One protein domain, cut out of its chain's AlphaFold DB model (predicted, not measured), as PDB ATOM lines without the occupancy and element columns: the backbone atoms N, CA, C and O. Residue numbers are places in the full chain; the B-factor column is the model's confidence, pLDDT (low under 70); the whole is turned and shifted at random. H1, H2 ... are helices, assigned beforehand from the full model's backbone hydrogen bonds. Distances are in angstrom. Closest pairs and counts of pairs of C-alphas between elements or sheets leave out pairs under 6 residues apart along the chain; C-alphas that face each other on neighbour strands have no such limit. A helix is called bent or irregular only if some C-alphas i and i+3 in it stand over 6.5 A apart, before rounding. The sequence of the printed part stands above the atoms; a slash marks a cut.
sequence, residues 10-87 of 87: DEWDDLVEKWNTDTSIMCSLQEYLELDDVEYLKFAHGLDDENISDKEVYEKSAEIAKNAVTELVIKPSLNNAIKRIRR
ATOM      1  N   ASP A  10     229.924 179.066  30.033       94.44
ATOM      2  CA  ASP A  10     229.065 179.069  28.844       94.44
ATOM      3  C   ASP A  10     229.731 178.338  27.661       94.44
ATOM      4  O   ASP A  10     229.099 177.539  26.977       94.44
ATOM      5  N   GLU A  11     231.038 178.539  27.450       95.44
ATOM      6  CA  GLU A  11     231.785 177.823  26.407       95.44
ATOM      7  C   GLU A  11     231.884 176.317  26.681       95.44
ATOM      8  O   GLU A  11     231.881 175.513  25.746       95.44
ATOM      9  N   TRP A  12     232.002 175.923  27.950       94.94
ATOM     10  CA  TRP A  12     231.970 174.513  28.328       94.94
ATOM     11  C   TRP A  12     230.589 173.902  28.111       94.94
ATOM     12  O   TRP A  12     230.498 172.797  27.573       94.94
ATOM     13  N   ASP A  13     229.529 174.617  28.475       94.94
ATOM     14  CA  ASP A  13     228.148 174.169  28.309       94.94
ATOM     15  C   ASP A  13     227.812 173.966  26.823       94.94
ATOM     16  O   ASP A  13     227.277 172.915  26.462       94.94
ATOM     17  N   ASP A  14     228.236 174.882  25.947       96.75
ATOM     18  CA  ASP A  14     228.090 174.752  24.491       96.75
ATOM     19  C   ASP A  14     228.793 173.490  23.949       96.75
ATOM     20  O   ASP A  14     228.261 172.767  23.096       96.75
ATOM     21  N   LEU A  15     230.002 173.192  24.440       95.94
ATOM     22  CA  LEU A  15     230.747 171.990  24.049       95.94
ATOM     23  C   LEU A  15     230.066 170.711  24.545       95.94
ATOM     24  O   LEU A  15     229.980 169.732  23.802       95.94
ATOM     25  N   VAL A  16     229.561 170.712  25.778       95.56
ATOM     26  CA  VAL A  16     228.826 169.581  26.362       95.56
ATOM     27  C   VAL A  16     227.511 169.347  25.626       95.56
ATOM     28  O   VAL A  16     227.161 168.197  25.347       95.56
ATOM     29  N   GLU A  17     226.776 170.402  25.280       96.75
ATOM     30  CA  GLU A  17     225.552 170.291  24.490       96.75
ATOM     31  C   GLU A  17     225.855 169.697  23.114       96.75
ATOM     32  O   GLU A  17     225.185 168.754  22.680       96.75
ATOM     33  N   LYS A  18     226.917 170.168  22.456       96.62
ATOM     34  CA  LYS A  18     227.354 169.611  21.176       96.62
ATOM     35  C   LYS A  18     227.736 168.136  21.289       96.62
ATOM     36  O   LYS A  18     227.294 167.344  20.463       96.62
ATOM     37  N   TRP A  19     228.493 167.755  22.317       96.94
ATOM     38  CA  TRP A  19     228.843 166.354  22.574       96.94
ATOM     39  C   TRP A  19     227.604 165.472  22.787       96.94
ATOM     40  O   TRP A  19     227.542 164.362  22.268       96.94
ATOM     41  N   ASN A  20     226.590 165.970  23.500       95.06
ATOM     42  CA  ASN A  20     225.352 165.225  23.752       95.06
ATOM     43  C   ASN A  20     224.444 165.095  22.520       95.06
ATOM     44  O   ASN A  20     223.675 164.137  22.422       95.06
ATOM     45  N   THR A  21     224.463 166.077  21.618       96.62
ATOM     46  CA  THR A  21     223.498 166.179  20.510       96.62
ATOM     47  C   THR A  21     224.044 165.674  19.176       96.62
ATOM     48  O   THR A  21     223.273 165.177  18.351       96.62
ATOM     49  N   ASP A  22     225.354 165.763  18.948       95.81
ATOM     50  CA  ASP A  22     225.989 165.325  17.708       95.81
ATOM     51  C   ASP A  22     226.328 163.829  17.755       95.81
ATOM     52  O   ASP A  22     227.354 163.398  18.276       95.81
ATOM     53  N   THR A  23     225.472 163.022  17.124       93.31
ATOM     54  CA  THR A  23     225.626 161.561  17.051       93.31
ATOM     55  C   THR A  23     226.855 161.089  16.265       93.31
ATOM     56  O   THR A  23     227.106 159.886  16.211       93.31
ATOM     57  N   SER A  24     227.584 161.983  15.588       95.94
ATOM     58  CA  SER A  24     228.844 161.627  14.921       95.94
ATOM     59  C   SER A  24     230.026 161.543  15.890       95.94
ATOM     60  O   SER A  24     231.041 160.920  15.566       95.94
ATOM     61  N   ILE A  25     229.892 162.118  17.088       94.56
ATOM     62  CA  ILE A  25     230.894 162.043  18.147       94.56
ATOM     63  C   ILE A  25     230.718 160.716  18.892       94.56
ATOM     64  O   ILE A  25     229.690 160.458  19.507       94.56
ATOM     65  N   MET A  26     231.740 159.861  18.825       94.56
ATOM     66  CA  MET A  26     231.693 158.491  19.366       94.56
ATOM     67  C   MET A  26     232.673 158.260  20.527       94.56
ATOM     68  O   MET A  26     232.800 157.134  21.005       94.56
ATOM     69  N   CYS A  27     233.395 159.300  20.951       94.94
ATOM     70  CA  CYS A  27     234.340 159.248  22.065       94.94
ATOM     71  C   CYS A  27     233.693 159.694  23.384       94.94
ATOM     72  O   CYS A  27     232.587 160.242  23.413       94.94
ATOM     73  N   SER A  28     234.392 159.454  24.493       95.06
ATOM     74  CA  SER A  28     233.980 159.963  25.802       95.06
ATOM     75  C   SER A  28     234.021 161.495  25.853       95.06
ATOM     76  O   SER A  28     234.741 162.137  25.088       95.06
ATOM     77  N   LEU A  29     233.276 162.087  26.791       95.31
ATOM     78  CA  LEU A  29     233.294 163.537  26.999       95.31
ATOM     79  C   LEU A  29     234.709 164.041  27.318       95.31
ATOM     80  O   LEU A  29     235.133 165.055  26.781       95.31
ATOM     81  N   GLN A  30     235.470 163.306  28.134       95.81
ATOM     82  CA  GLN A  30     236.851 163.661  28.466       95.81
ATOM     83  C   GLN A  30     237.747 163.732  27.219       95.81
ATOM     84  O   GLN A  30     238.458 164.717  27.028       95.81
ATOM     85  N   GLU A  31     237.686 162.715  26.354       95.38
ATOM     86  CA  GLU A  31     238.445 162.693  25.097       95.38
ATOM     87  C   GLU A  31     238.005 163.816  24.154       95.38
ATOM     88  O   GLU A  31     238.846 164.431  23.506       95.38
ATOM     89  N   TYR A  32     236.702 164.099  24.090       95.88
ATOM     90  CA  TYR A  32     236.151 165.174  23.264       95.88
ATOM     91  C   TYR A  32     236.621 166.567  23.701       95.88
ATOM     92  O   TYR A  32     236.922 167.407  22.856       95.88
ATOM     93  N   LEU A  33     236.688 166.811  25.012       94.94
ATOM     94  CA  LEU A  33     237.142 168.083  25.581       94.94
ATOM     95  C   LEU A  33     238.676 168.207  25.630       94.94
ATOM     96  O   LEU A  33     239.184 169.271  25.980       94.94
ATOM     97  N   GLU A  34     239.411 167.142  25.290       95.31
ATOM     98  CA  GLU A  34     240.879 167.069  25.339       95.31
ATOM     99  C   GLU A  34     241.473 167.424  26.720       95.31
ATOM    100  O   GLU A  34     242.560 168.014  26.826       95.31
ATOM    101  N   LEU A  35     240.752 167.054  27.784       95.25
ATOM    102  CA  LEU A  35     241.157 167.245  29.176       95.25
ATOM    103  C   LEU A  35     241.884 165.998  29.695       95.25
ATOM    104  O   LEU A  35     241.459 164.863  29.458       95.25
ATOM    105  N   ASP A  36     242.990 166.199  30.415       94.75
ATOM    106  CA  ASP A  36     243.594 165.106  31.182       94.75
ATOM    107  C   ASP A  36     242.724 164.737  32.391       94.75
ATOM    108  O   ASP A  36     241.720 165.390  32.676       94.75
ATOM    109  N   ASP A  37     243.094 163.671  33.096       95.38
ATOM    110  CA  ASP A  37     242.310 163.165  34.224       95.38
ATOM    111  C   ASP A  37     242.097 164.227  35.316       95.38
ATOM    112  O   ASP A  37     241.015 164.308  35.896       95.38
ATOM    113  N   VAL A  38     243.100 165.065  35.592       95.56
ATOM    114  CA  VAL A  38     243.023 166.084  36.648       95.56
ATOM    115  C   VAL A  38     242.129 167.233  36.202       95.56
ATOM    116  O   VAL A  38     241.226 167.633  36.937       95.56
ATOM    117  N   GLU A  39     242.343 167.752  34.998       95.62
ATOM    118  CA  GLU A  39     241.553 168.855  34.452       95.62
ATOM    119  C   GLU A  39     240.099 168.436  34.199       95.62
ATOM    120  O   GLU A  39     239.179 169.209  34.467       95.62
ATOM    121  N   TYR A  40     239.862 167.189  33.788       96.12
ATOM    122  CA  TYR A  40     238.514 166.649  33.648       96.12
ATOM    123  C   TYR A  40     237.804 166.513  34.994       96.12
ATOM    124  O   TYR A  40     236.622 166.827  35.088       96.12
ATOM    125  N   LEU A  41     238.501 166.091  36.054       96.25
ATOM    126  CA  LEU A  41     237.922 166.054  37.400       96.25
ATOM    127  C   LEU A  41     237.592 167.454  37.921       96.25
ATOM    128  O   LEU A  41     236.540 167.632  38.539       96.25
ATOM    129  N   LYS A  42     238.442 168.453  37.645       95.62
ATOM    130  CA  LYS A  42     238.131 169.851  37.971       95.62
ATOM    131  C   LYS A  42     236.867 170.313  37.256       95.62
ATOM    132  O   LYS A  42     235.961 170.806  37.920       95.62
ATOM    133  N   PHE A  43     236.773 170.059  35.953       95.25
ATOM    134  CA  PHE A  43     235.591 170.350  35.143       95.25
ATOM    135  C   PHE A  43     234.330 169.640  35.666       95.25
ATOM    136  O   PHE A  43     233.331 170.279  35.985       95.25
ATOM    137  N   ALA A  44     234.377 168.316  35.821       94.38
ATOM    138  CA  ALA A  44     233.219 167.494  36.172       94.38
ATOM    139  C   ALA A  44     232.670 167.775  37.582       94.38
ATOM    140  O   ALA A  44     231.511 167.465  37.874       94.38
ATOM    141  N   HIS A  45     233.497 168.326  38.470       94.19
ATOM    142  CA  HIS A  45     233.136 168.619  39.855       94.19
ATOM    143  C   HIS A  45     233.135 170.114  40.203       94.19
ATOM    144  O   HIS A  45     232.896 170.440  41.366       94.19
ATOM    145  N   GLY A  46     233.359 171.007  39.232       92.50
ATOM    146  CA  GLY A  46     233.376 172.461  39.441       92.50
ATOM    147  C   GLY A  46     234.456 172.914  40.427       92.50
ATOM    148  O   GLY A  46     234.182 173.672  41.359       92.50
ATOM    149  N   LEU A  47     235.673 172.375  40.302       93.56
ATOM    150  CA  LEU A  47     236.810 172.749  41.149       93.56
ATOM    151  C   LEU A  47     237.581 173.906  40.502       93.56
ATOM    152  O   LEU A  47     238.605 173.698  39.856       93.56
ATOM    153  N   ASP A  48     237.093 175.126  40.716       92.06
ATOM    154  CA  ASP A  48     237.598 176.341  40.052       92.06
ATOM    155  C   ASP A  48     238.856 176.955  40.710       92.06
ATOM    156  O   ASP A  48     239.315 178.027  40.319       92.06
ATOM    157  N   ASP A  49     239.418 176.318  41.742       90.75
ATOM    158  CA  ASP A  49     240.610 176.823  42.434       90.75
ATOM    159  C   ASP A  49     241.875 176.587  41.591       90.75
ATOM    160  O   ASP A  49     242.340 175.457  41.455       90.75
ATOM    161  N   GLU A  50     242.462 177.663  41.060       86.56
ATOM    162  CA  GLU A  50     243.702 177.632  40.267       86.56
ATOM    163  C   GLU A  50     244.896 176.999  40.996       86.56
ATOM    164  O   GLU A  50     245.805 176.476  40.348       86.56
ATOM    165  N   ASN A  51     244.917 177.051  42.331       91.00
ATOM    166  CA  ASN A  51     246.059 176.628  43.143       91.00
ATOM    167  C   ASN A  51     245.870 175.250  43.782       91.00
ATOM    168  O   ASN A  51     246.728 174.818  44.556       91.00
ATOM    169  N   ILE A  52     244.772 174.556  43.475       93.62
ATOM    170  CA  ILE A  52     244.531 173.212  43.991       93.62
ATOM    171  C   ILE A  52     245.574 172.234  43.443       93.62
ATOM    172  O   ILE A  52     245.837 172.177  42.239       93.62
ATOM    173  N   SER A  53     246.172 171.435  44.325       96.06
ATOM    174  CA  SER A  53     247.086 170.380  43.890       96.06
ATOM    175  C   SER A  53     246.329 169.195  43.286       96.06
ATOM    176  O   SER A  53     245.207 168.893  43.687       96.06
ATOM    177  N   ASP A  54     246.971 168.441  42.389       95.69
ATOM    178  CA  ASP A  54     246.387 167.228  41.794       95.69
ATOM    179  C   ASP A  54     245.887 166.246  42.864       95.69
ATOM    180  O   ASP A  54     244.819 165.651  42.744       95.69
ATOM    181  N   LYS A  55     246.641 166.108  43.961       97.19
ATOM    182  CA  LYS A  55     246.253 165.265  45.096       97.19
ATOM    183  C   LYS A  55     244.930 165.729  45.710       97.19
ATOM    184  O   LYS A  55     244.055 164.902  45.959       97.19
ATOM    185  N   GLU A  56     244.784 167.028  45.949       97.06
ATOM    186  CA  GLU A  56     243.550 167.597  46.491       97.06
ATOM    187  C   GLU A  56     242.384 167.460  45.507       97.06
ATOM    188  O   GLU A  56     241.263 167.202  45.944       97.06
ATOM    189  N   VAL A  57     242.631 167.552  44.193       97.00
ATOM    190  CA  VAL A  57     241.616 167.266  43.163       97.00
ATOM    191  C   VAL A  57     241.090 165.843  43.321       97.00
ATOM    192  O   VAL A  57     239.877 165.655  43.424       97.00
ATOM    193  N   TYR A  58     241.971 164.843  43.407       97.75
ATOM    194  CA  TYR A  58     241.553 163.450  43.589       97.75
ATOM    195  C   TYR A  58     240.798 163.226  44.903       97.75
ATOM    196  O   TYR A  58     239.767 162.552  44.908       97.75
ATOM    197  N   GLU A  59     241.279 163.791  46.013       97.69
ATOM    198  CA  GLU A  59     240.641 163.645  47.327       97.69
ATOM    199  C   GLU A  59     239.227 164.241  47.339       97.69
ATOM    200  O   GLU A  59     238.276 163.557  47.731       97.69
ATOM    201  N   LYS A  60     239.063 165.472  46.840       97.00
ATOM    202  CA  LYS A  60     237.750 166.130  46.756       97.00
ATOM    203  C   LYS A  60     236.811 165.405  45.800       97.00
ATOM    204  O   LYS A  60     235.652 165.177  46.135       97.00
ATOM    205  N   SER A  61     237.312 164.989  44.640       96.50
ATOM    206  CA  SER A  61     236.520 164.252  43.648       96.50
ATOM    207  C   SER A  61     236.008 162.924  44.208       96.50
ATOM    208  O   SER A  61     234.832 162.588  44.060       96.50
ATOM    209  N   ALA A  62     236.858 162.188  44.929       96.81
ATOM    210  CA  ALA A  62     236.468 160.944  45.586       96.81
ATOM    211  C   ALA A  62     235.388 161.168  46.656       96.81
ATOM    212  O   ALA A  62     234.450 160.373  46.764       96.81
ATOM    213  N   GLU A  63     235.486 162.250  47.432       97.69
ATOM    214  CA  GLU A  63     234.468 162.620  48.416       97.69
ATOM    215  C   GLU A  63     233.125 162.954  47.753       97.69
ATOM    216  O   GLU A  63     232.088 162.421  48.162       97.69
ATOM    217  N   ILE A  64     233.137 163.763  46.690       96.62
ATOM    218  CA  ILE A  64     231.936 164.128  45.924       96.62
ATOM    219  C   ILE A  64     231.269 162.875  45.345       96.62
ATOM    220  O   ILE A  64     230.074 162.655  45.564       96.62
ATOM    221  N   ALA A  65     232.035 162.010  44.675       96.00
ATOM    222  CA  ALA A  65     231.522 160.770  44.098       96.00
ATOM    223  C   ALA A  65     230.930 159.841  45.171       96.00
ATOM    224  O   ALA A  65     229.823 159.314  45.014       96.00
ATOM    225  N   LYS A  66     231.623 159.676  46.305       97.81
ATOM    226  CA  LYS A  66     231.141 158.878  47.441       97.81
ATOM    227  C   LYS A  66     229.819 159.413  47.989       97.81
ATOM    228  O   LYS A  66     228.912 158.619  48.263       97.81
ATOM    229  N   ASN A  67     229.696 160.727  48.149       97.81
ATOM    230  CA  ASN A  67     228.475 161.362  48.637       97.81
ATOM    231  C   ASN A  67     227.319 161.157  47.649       97.81
ATOM    232  O   ASN A  67     226.256 160.684  48.054       97.81
ATOM    233  N   ALA A  68     227.546 161.389  46.354       96.56
ATOM    234  CA  ALA A  68     226.543 161.169  45.312       96.56
ATOM    235  C   ALA A  68     226.039 159.715  45.288       96.56
ATOM    236  O   ALA A  68     224.831 159.476  45.336       96.56
ATOM    237  N   VAL A  69     226.941 158.727  45.302       97.38
ATOM    238  CA  VAL A  69     226.573 157.298  45.338       97.38
ATOM    239  C   VAL A  69     225.806 156.951  46.615       97.38
ATOM    240  O   VAL A  69     224.813 156.218  46.578       97.38
ATOM    241  N   THR A  70     226.229 157.492  47.757       98.00
ATOM    242  CA  THR A  70     225.573 157.232  49.043       98.00
ATOM    243  C   THR A  70     224.136 157.750  49.052       98.00
ATOM    244  O   THR A  70     223.216 157.002  49.399       98.00
ATOM    245  N   GLU A  71     223.928 159.005  48.655       98.06
ATOM    246  CA  GLU A  71     222.613 159.653  48.687       98.06
ATOM    247  C   GLU A  71     221.668 159.141  47.598       98.06
ATOM    248  O   GLU A  71     220.488 158.923  47.873       98.06
ATOM    249  N   LEU A  72     222.165 158.924  46.379       97.69
ATOM    250  CA  LEU A  72     221.317 158.617  45.222       97.69
ATOM    251  C   LEU A  72     221.104 157.119  45.001       97.69
ATOM    252  O   LEU A  72     220.071 156.722  44.465       97.69
ATOM    253  N   VAL A  73     222.046 156.270  45.421       96.94
ATOM    254  CA  VAL A  73     221.993 154.824  45.144       96.94
ATOM    255  C   VAL A  73     221.789 154.023  46.423       96.94
ATOM    256  O   VAL A  73     220.832 153.247  46.528       96.94
ATOM    257  N   ILE A  74     222.654 154.216  47.422       96.94
ATOM    258  CA  ILE A  74     222.681 153.363  48.620       96.94
ATOM    259  C   ILE A  74     221.464 153.625  49.510       96.94
ATOM    260  O   ILE A  74     220.713 152.693  49.813       96.94
ATOM    261  N   LYS A  75     221.226 154.880  49.917       97.31
ATOM    262  CA  LYS A  75     220.106 155.215  50.811       97.31
ATOM    263  C   LYS A  75     218.737 154.845  50.221       97.31
ATOM    264  O   LYS A  75     217.949 154.226  50.944       97.31
ATOM    265  N   PRO A  76     218.417 155.137  48.943       97.50
ATOM    266  CA  PRO A  76     217.136 154.737  48.362       97.50
ATOM    267  C   PRO A  76     216.970 153.217  48.305       97.50
ATOM    268  O   PRO A  76     215.900 152.706  48.643       97.50
ATOM    269  N   SER A  77     218.032 152.484  47.959       96.44
ATOM    270  CA  SER A  77     218.024 151.016  47.938       96.44
ATOM    271  C   SER A  77     217.754 150.429  49.324       96.44
ATOM    272  O   SER A  77     216.886 149.563  49.470       96.44
ATOM    273  N   LEU A  78     218.420 150.951  50.359       96.56
ATOM    274  CA  LEU A  78     218.209 150.545  51.749       96.56
ATOM    275  C   LEU A  78     216.770 150.832  52.206       96.56
ATOM    276  O   LEU A  78     216.102 149.957  52.756       96.56
ATOM    277  N   ASN A  79     216.255 152.030  51.920       95.75
ATOM    278  CA  ASN A  79     214.882 152.413  52.255       95.75
ATOM    279  C   ASN A  79     213.846 151.504  51.578       95.75
ATOM    280  O   ASN A  79     212.860 151.107  52.204       95.75
ATOM    281  N   ASN A  80     214.071 151.141  50.315       95.06
ATOM    282  CA  ASN A  80     213.209 150.214  49.587       95.06
ATOM    283  C   ASN A  80     213.260 148.799  50.175       95.06
ATOM    284  O   ASN A  80     212.211 148.167  50.317       95.06
ATOM    285  N   ALA A  81     214.441 148.316  50.565       94.56
ATOM    286  CA  ALA A  81     214.586 147.029  51.241       94.56
ATOM    287  C   ALA A  81     213.829 147.008  52.580       94.56
ATOM    288  O   ALA A  81     213.035 146.100  52.825       94.56
ATOM    289  N   ILE A  82     213.977 148.051  53.403       94.94
ATOM    290  CA  ILE A  82     213.267 148.181  54.687       94.94
ATOM    291  C   ILE A  82     211.745 148.182  54.485       94.94
ATOM    292  O   ILE A  82     211.029 147.492  55.210       94.94
ATOM    293  N   LYS A  83     211.232 148.914  53.487       93.62
ATOM    294  CA  LYS A  83     209.793 148.926  53.160       93.62
ATOM    295  C   LYS A  83     209.262 147.545  52.768       93.62
ATOM    296  O   LYS A  83     208.117 147.243  53.084       93.62
ATOM    297  N   ARG A  84     210.065 146.726  52.080       89.31
ATOM    298  CA  ARG A  84     209.680 145.360  51.686       89.31
ATOM    299  C   ARG A  84     209.625 144.402  52.872       89.31
ATOM    300  O   ARG A  84     208.747 143.560  52.887       89.31
ATOM    301  N   ILE A  85     210.523 144.549  53.846       88.25
ATOM    302  CA  ILE A  85     210.563 143.701  55.052       88.25
ATOM    303  C   ILE A  85     209.408 144.023  56.015       88.25
ATOM    304  O   ILE A  85     208.961 143.156  56.755       88.25
ATOM    305  N   ARG A  86     208.935 145.276  56.035       79.75
ATOM    306  CA  ARG A  86     207.842 145.734  56.917       79.75
ATOM    307  C   ARG A  86     206.429 145.483  56.363       79.75
ATOM    308  O   ARG A  86     205.469 145.904  57.005       79.75
ATOM    309  N   ARG A  87     206.305 144.886  55.177       56.12
ATOM    310  CA  ARG A  87     205.035 144.413  54.604       56.12
ATOM    311  C   ARG A  87     204.860 142.936  54.910       56.12
ATOM    312  O   ARG A  87     203.695 142.554  55.129       56.12
TER     313      ARG A  87
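Overview. This is residues 10 to 87 of the 87 residues of an uncharacterized protein of [Eubacterium] rectale (UniProt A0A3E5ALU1). A long helix, H4, runs out like an arm from a small head of three shorter helices: H3 packs on the first part of H4, H2 follows beside H3, and H1 packs on H2 at the far end of the head, away from H4. Residues 66 to 87, of which 66 to 85 belong to H4, stick out with nothing packed on them, and H4 bends gently on its way, its two arms 27 degrees from one line. The printed part has 78 residues with four named helices in the order H1, H2, H3, H4 and no named strand; its class is all helix. It is only just extended, close to loose, with a radius of gyration of the C-alphas of 17.4 A and spans of 51 by 36 by 20 A.

Along the chain. Begin with H4, residues 54 to 85, the longest helix. By its hydrogen bonds it was assigned as one helix, but it is bent: C-alphas 72 and 75 are 6.7 A apart. Find C-alpha 54 at (246.387, 167.228, 41.794); from there the arm H4a runs over residues 54 to 72, 26.7 A. The arm H4b takes residues 75 to 85, 15.5 A, and ends with C-alpha 85 at (210.563, 143.701, 55.052). Go back to residues 37 to 45 for H3, 12.1 A, and to residues 29 to 33 for H2, 6.1 A. H1 is residues 10 to 21, 16.3 A, and begins with C-alpha 10 at (229.065, 179.069, 28.844).

Arrangement. Look first at H4a and H3, which touch; their closest C-alphas, those of Asp 54 and Val 38, are 6.3 A apart. The two run the same way at a steep tilt of 43 degrees. H4b touches no helix. Next, H2 and H3 are close but not clearly touching, the closest C-alphas being those of Gln 30 and Tyr 40 at 6.2 A. H1 touches H2 with residues 15 to 19 alone, and there the closest C-alphas are those of Trp 19 and Leu 29, 6.9 A apart. H1 is apart from H3, and both H1 and H2 are apart from H4a. In H1, H2, H3, H4a and H4b every backbone O i to N i+4 pair is within hydrogen-bond range.

Size, cuts and confidence. The two C-alphas farthest apart, those of Asn 51 and Arg 87, are 53.4 A from each other. Residues 21 to 26, of which 21 belongs to H1, stand free, as do residues 66 to 87. Without these stretches the body of 50 residues spans 30 by 21 by 18 A. The link from H2 to H3 is tight, and those from H1 to H2 and from H3 to H4 are short. The printed part has no cut and ends at residue 87, the chain's last. Its mean pLDDT is 94.7, and residue 87 is under 70.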